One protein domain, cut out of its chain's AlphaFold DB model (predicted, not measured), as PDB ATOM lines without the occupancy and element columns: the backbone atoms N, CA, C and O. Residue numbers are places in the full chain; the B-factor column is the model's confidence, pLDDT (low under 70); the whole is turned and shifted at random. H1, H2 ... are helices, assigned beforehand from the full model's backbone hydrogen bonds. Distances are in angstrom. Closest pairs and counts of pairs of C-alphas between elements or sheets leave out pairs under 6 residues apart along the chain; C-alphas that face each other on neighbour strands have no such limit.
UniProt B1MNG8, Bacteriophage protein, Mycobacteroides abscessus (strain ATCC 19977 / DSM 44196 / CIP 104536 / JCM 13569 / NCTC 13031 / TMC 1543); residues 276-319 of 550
ATOM      1  N   VAL A 276     122.878 168.336 179.225       96.50
ATOM      2  CA  VAL A 276     124.191 167.805 179.627       96.50
ATOM      3  C   VAL A 276     124.997 167.412 178.388       96.50
ATOM      4  O   VAL A 276     126.190 167.692 178.326       96.50
ATOM      5  N   GLU A 277     124.345 166.846 177.376       97.94
ATOM      6  CA  GLU A 277     124.953 166.434 176.111       97.94
ATOM      7  C   GLU A 277     125.569 167.625 175.370       97.94
ATOM      8  O   GLU A 277     126.723 167.556 174.942       97.94
ATOM      9  N   ASN A 278     124.852 168.751 175.288       97.00
ATOM     10  CA  ASN A 278     125.376 169.951 174.640       97.00
ATOM     11  C   ASN A 278     126.574 170.532 175.402       97.00
ATOM     12  O   ASN A 278     127.542 170.989 174.793       97.00
ATOM     13  N   ARG A 279     126.544 170.485 176.739       97.81
ATOM     14  CA  ARG A 279     127.667 170.928 177.578       97.81
ATOM     15  C   ARG A 279     128.880 170.015 177.435       97.81
ATOM     16  O   ARG A 279     129.990 170.528 177.379       97.81
ATOM     17  N   ILE A 280     128.691 168.696 177.349       98.31
ATOM     18  CA  ILE A 280     129.777 167.744 177.069       98.31
ATOM     19  C   ILE A 280     130.424 168.088 175.728       98.31
ATOM     20  O   ILE A 280     131.645 168.208 175.662       98.31
ATOM     21  N   ALA A 281     129.617 168.305 174.685       97.69
ATOM     22  CA  ALA A 281     130.122 168.686 173.370       97.69
ATOM     23  C   ALA A 281     130.915 170.004 173.424       97.69
ATOM     24  O   ALA A 281     132.007 170.084 172.870       97.69
ATOM     25  N   ALA A 282     130.417 171.003 174.159       97.50
ATOM     26  CA  ALA A 282     131.107 172.276 174.340       97.50
ATOM     27  C   ALA A 282     132.446 172.123 175.090       97.50
ATOM     28  O   ALA A 282     133.456 172.691 174.681       97.50
ATOM     29  N   VAL A 283     132.479 171.342 176.177       97.88
ATOM     30  CA  VAL A 283     133.713 171.078 176.938       97.88
ATOM     31  C   VAL A 283     134.725 170.313 176.085       97.88
ATOM     32  O   VAL A 283     135.917 170.614 176.151       97.88
ATOM     33  N   ALA A 284     134.271 169.358 175.271       97.12
ATOM     34  CA  ALA A 284     135.124 168.615 174.350       97.12
ATOM     35  C   ALA A 284     135.742 169.536 173.285       97.12
ATOM     36  O   ALA A 284     136.953 169.493 173.074       97.12
ATOM     37  N   ASP A 285     134.953 170.427 172.680       96.19
ATOM     38  CA  ASP A 285     135.437 171.371 171.665       96.19
ATOM     39  C   ASP A 285     136.451 172.376 172.242       96.19
ATOM     40  O   ASP A 285     137.518 172.597 171.665       96.19
ATOM     41  N   ALA A 286     136.181 172.899 173.446       96.88
ATOM     42  CA  ALA A 286     137.124 173.745 174.180       96.88
ATOM     43  C   ALA A 286     138.387 172.994 174.643       96.88
ATOM     44  O   ALA A 286     139.406 173.629 174.910       96.88
ATOM     45  N   THR A 287     138.321 171.666 174.788       96.38
ATOM     46  CA  THR A 287     139.462 170.815 175.177       96.38
ATOM     47  C   THR A 287     140.350 170.493 173.985       96.38
ATOM     48  O   THR A 287     141.567 170.437 174.126       96.38
ATOM     49  N   GLY A 288     139.755 170.314 172.808       94.25
ATOM     50  CA  GLY A 288     140.490 169.935 171.614       94.25
ATOM     51  C   GLY A 288     140.899 168.454 171.613       94.25
ATOM     52  O   GLY A 288     140.316 167.631 172.326       94.25
ATOM     53  N   PRO A 289     141.883 168.086 170.779       92.44
ATOM     54  CA  PRO A 289     142.137 166.696 170.395       92.44
ATOM     55  C   PRO A 289     142.683 165.807 171.520       92.44
ATOM     56  O   PRO A 289     142.595 164.587 171.409       92.44
ATOM     57  N   VAL A 290     143.216 166.387 172.603       92.75
ATOM     58  CA  VAL A 290     143.743 165.618 173.744       92.75
ATOM     59  C   VAL A 290     142.651 164.826 174.479       92.75
ATOM     60  O   VAL A 290     142.938 163.797 175.083       92.75
ATOM     61  N   GLY A 291     141.392 165.267 174.386       92.69
ATOM     62  CA  GLY A 291     140.254 164.569 174.977       92.69
ATOM     63  C   GLY A 291     140.256 164.554 176.509       92.69
ATOM     64  O   GLY A 291     140.751 165.469 177.166       92.69
ATOM     65  N   GLU A 292     139.622 163.528 177.083       92.06
ATOM     66  CA  GLU A 292     139.509 163.355 178.532       92.06
ATOM     67  C   GLU A 292     140.775 162.728 179.131       92.06
ATOM     68  O   GLU A 292     141.299 161.738 178.622       92.06
ATOM     69  N   TRP A 293     141.195 163.220 180.295       87.44
ATOM     70  CA  TRP A 293     142.246 162.588 181.105       87.44
ATOM     71  C   TRP A 293     141.747 161.363 181.882       87.44
ATOM     72  O   TRP A 293     142.535 160.561 182.377       87.44
ATOM     73  N   GLY A 294     140.428 161.226 182.021       90.12
ATOM     74  CA  GLY A 294     139.780 160.107 182.686       90.12
ATOM     75  C   GLY A 294     138.320 160.008 182.269       90.12
ATOM     76  O   GLY A 294     137.660 161.026 182.066       90.12
ATOM     77  N   VAL A 295     137.826 158.776 182.155       93.12
ATOM     78  CA  VAL A 295     136.471 158.484 181.668       93.12
ATOM     79  C   VAL A 295     135.423 159.257 182.472       93.12
ATOM     80  O   VAL A 295     135.362 159.139 183.697       93.12
ATOM     81  N   GLY A 296     134.583 160.023 181.772       94.38
ATOM     82  CA  GLY A 296     133.473 160.771 182.369       94.38
ATOM     83  C   GLY A 296     133.871 162.133 182.945       94.38
ATOM     84  O   GLY A 296     133.061 162.774 183.623       94.38
ATOM     85  N   GLN A 297     135.095 162.601 182.683       95.94
ATOM     86  CA  GLN A 297     135.555 163.933 183.075       95.94
ATOM     87  C   GLN A 297     134.642 165.035 182.518       95.94
ATOM     88  O   GLN A 297     134.211 165.910 183.272       95.94
ATOM     89  N   PHE A 298     134.315 165.001 181.226       97.94
ATOM     90  CA  PHE A 298     133.454 165.988 180.579       97.94
ATOM     91  C   PHE A 298     132.024 165.906 181.100       97.94
ATOM     92  O   PHE A 298     131.419 166.943 181.367       97.94
ATOM     93  N   GLU A 299     131.498 164.700 181.328       97.75
ATOM     94  CA  GLU A 299     130.172 164.516 181.926       97.75
ATOM     95  C   GLU A 299     130.110 165.126 183.332       97.75
ATOM     96  O   GLU A 299     129.147 165.816 183.679       97.75
ATOM     97  N   ARG A 300     131.154 164.927 184.146       96.62
ATOM     98  CA  ARG A 300     131.236 165.536 185.475       96.62
ATOM     99  C   ARG A 300     131.243 167.063 185.395       96.62
ATOM    100  O   ARG A 300     130.467 167.699 186.106       96.62
ATOM    101  N   ILE A 301     132.078 167.632 184.525       97.25
ATOM    102  CA  ILE A 301     132.164 169.084 184.306       97.25
ATOM    103  C   ILE A 301     130.804 169.639 183.852       97.25
ATOM    104  O   ILE A 301     130.341 170.649 184.384       97.25
ATOM    105  N   ALA A 302     130.136 168.958 182.918       97.50
ATOM    106  CA  ALA A 302     128.826 169.333 182.388       97.50
ATOM    107  C   ALA A 302     127.712 169.312 183.450       97.50
ATOM    108  O   ALA A 302     126.843 170.188 183.444       97.50
ATOM    109  N   LYS A 303     127.741 168.347 184.379       96.38
ATOM    110  CA  LYS A 303     126.789 168.262 185.502       96.38
ATOM    111  C   LYS A 303     126.992 169.369 186.536       96.38
ATOM    112  O   LYS A 303     126.014 169.846 187.108       96.38
ATOM    113  N   ASP A 304     128.229 169.818 186.755       95.25
ATOM    114  CA  ASP A 304     128.516 170.907 187.701       95.25
ATOM    115  C   ASP A 304     127.867 172.246 187.285       95.25
ATOM    116  O   ASP A 304     127.655 173.105 188.142       95.25
ATOM    117  N   TYR A 305     127.480 172.406 186.011       93.56
ATOM    118  CA  TYR A 305     126.731 173.570 185.513       93.56
ATOM    119  C   TYR A 305     125.336 173.731 186.146       93.56
ATOM    120  O   TYR A 305     124.813 174.843 186.198       93.56
ATOM    121  N   ASP A 306     124.732 172.651 186.655       90.00
ATOM    122  CA  ASP A 306     123.431 172.699 187.345       90.00
ATOM    123  C   ASP A 306     123.572 172.716 188.875       90.00
ATOM    124  O   ASP A 306     122.579 172.682 189.609       90.00
ATOM    125  N   ARG A 307     124.804 172.766 189.400       92.19
ATOM    126  CA  ARG A 307     125.033 172.816 190.845       92.19
ATOM    127  C   ARG A 307     124.437 174.102 191.420       92.19
ATOM    128  O   ARG A 307     124.693 175.201 190.935       92.19
ATOM    129  N   LYS A 308     123.681 173.984 192.514       83.56
ATOM    130  CA  LYS A 308     123.114 175.144 193.217       83.56
ATOM    131  C   LYS A 308     124.219 176.147 193.591       83.56
ATOM    132  O   LYS A 308     125.188 175.767 194.249       83.56
ATOM    133  N   GLY A 309     124.037 177.412 193.206       74.44
ATOM    134  CA  GLY A 309     124.975 178.506 193.492       74.44
ATOM    135  C   GLY A 309     126.196 178.569 192.569       74.44
ATOM    136  O   GLY A 309     127.174 179.223 192.912       74.44
ATOM    137  N   ILE A 310     126.185 177.865 191.434       83.75
ATOM    138  CA  ILE A 310     127.237 177.993 190.424       83.75
ATOM    139  C   ILE A 310     127.156 179.355 189.717       83.75
ATOM    140  O   ILE A 310     126.093 179.751 189.239       83.75
ATOM    141  N   ASP A 311     128.291 180.043 189.592       83.44
ATOM    142  CA  ASP A 311     128.436 181.135 188.627       83.44
ATOM    143  C   ASP A 311     128.627 180.506 187.236       83.44
ATOM    144  O   ASP A 311     129.695 179.981 186.906       83.44
ATOM    145  N   LYS A 312     127.560 180.516 186.429       86.38
ATOM    146  CA  LYS A 312     127.560 179.964 185.066       86.38
ATOM    147  C   LYS A 312     128.524 180.705 184.142       86.38
ATOM    148  O   LYS A 312     129.130 180.068 183.284       86.38
ATOM    149  N   ALA A 313     128.714 182.011 184.338       84.81
ATOM    150  CA  ALA A 313     129.663 182.785 183.550       84.81
ATOM    151  C   ALA A 313     131.103 182.388 183.889       84.81
ATOM    152  O   ALA A 313     131.905 182.152 182.988       84.81
ATOM    153  N   TYR A 314     131.411 182.215 185.178       88.25
ATOM    154  CA  TYR A 314     132.696 181.657 185.596       88.25
ATOM    155  C   TYR A 314     132.896 180.232 185.064       88.25
ATOM    156  O   TYR A 314     133.984 179.906 184.590       88.25
ATOM    157  N   TRP A 315     131.856 179.391 185.094       94.31
ATOM    158  CA  TRP A 315     131.916 178.042 184.531       94.31
ATOM    159  C   TRP A 315     132.240 178.074 183.033       94.31
ATOM    160  O   TRP A 315     133.162 177.382 182.610       94.31
ATOM    161  N   GLU A 316     131.558 178.904 182.236       94.12
ATOM    162  CA  GLU A 316     131.856 179.052 180.803       94.12
ATOM    163  C   GLU A 316     133.276 179.575 180.573       94.12
ATOM    164  O   GLU A 316     133.979 179.100 179.682       94.12
ATOM    165  N   ARG A 317     133.735 180.503 181.412       93.06
ATOM    166  CA  ARG A 317     135.086 181.049 181.331       93.06
ATOM    167  C   ARG A 317     136.151 179.979 181.526       93.06
ATOM    168  O   ARG A 317     137.020 179.815 180.679       93.06
ATOM    169  N   VAL A 318     136.065 179.195 182.599       94.00
ATOM    170  CA  VAL A 318     137.118 178.217 182.918       94.00
ATOM    171  C   VAL A 318     136.953 176.888 182.183       94.00
ATOM    172  O   VAL A 318     137.954 176.215 181.930       94.00
ATOM    173  N   TRP A 319     135.722 176.488 181.838       96.69
ATOM    174  CA  TRP A 319     135.452 175.200 181.191       96.69
ATOM    175  C   TRP A 319     135.277 175.279 179.681       96.69
ATOM    176  O   TRP A 319     135.669 174.328 179.013       96.69
TER     177      TRP A 319
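This is residues 276 to 319 of the 550 residues of the protein "Bacteriophage protein" of Mycobacteroides abscessus (strain ATCC 19977 / DSM 44196 / CIP 104536 / JCM 13569 / NCTC 13031 / TMC 1543) (UniProt B1MNG8). Three short helices make a loose triangle: H1 and H2 pack on each other at a steep tilt, and H3 folds back beside H2 at some distance, its last residue, Trp 319, coming closest to both of the other helices. The two links loop out at opposite ends of the long axis, the one from H1 to H2 at one end and the one from H2 to H3 at the other. The printed part has 44 residues with three named helices, H1, H2 and H3 in that order along the chain, and no named strand; the class is all helix. The whole is compact by its radius of gyration of the C-alphas, 10.2 A, yet elongated in outline, with spans of 30 by 18 by 17 A.

H1 is the longest helix, residues 276 to 287, and measures 16.2 A from first to last C-alpha. It begins at C-alpha 276, at (124.191, 167.805, 179.627). After 9 residues comes H2, residues 297 to 304, 10.9 A long, with C-alpha 297 at (135.555, 163.933, 183.075). After 7 more residues comes H3, residues 312 to 319, 10.0 A long, ending at C-alpha 319, at (135.452, 175.200, 181.191).

H1 and H2 touch, with 13 pairs of C-alphas within 8 A. Their closest C-alphas are those of Arg 279 and Ala 302, 5.2 A apart. The two helices run opposite ways at a steep tilt of 54 degrees. H3 is close to H1 but not clearly touching it; their closest C-alphas are those of Val 283 and Trp 319, 6.2 A apart. H1 and H3 run the same way at a steep tilt of 44 degrees. H3 is also close to H2 but not clearly touching it, and their closest C-alphas, those of Ile 301 and Trp 319, are 7.6 A apart. H2 and H3 run opposite ways at a shallow tilt of 12 degrees, with their centres 12.5 A apart. In H1, H2 and H3 every O i to N i+4 pair is within hydrogen-bond range.

The two C-alphas farthest apart are those of Pro 289 and Gly 309, 31.1 A, one in each link. The first and last printed C-alphas, of Val 276 and Trp 319, are 13.6 A apart. Both links are short but not tight, and the printed part has no cut. The mean pLDDT of the printed part is 93.3, and no printed residue is under 70.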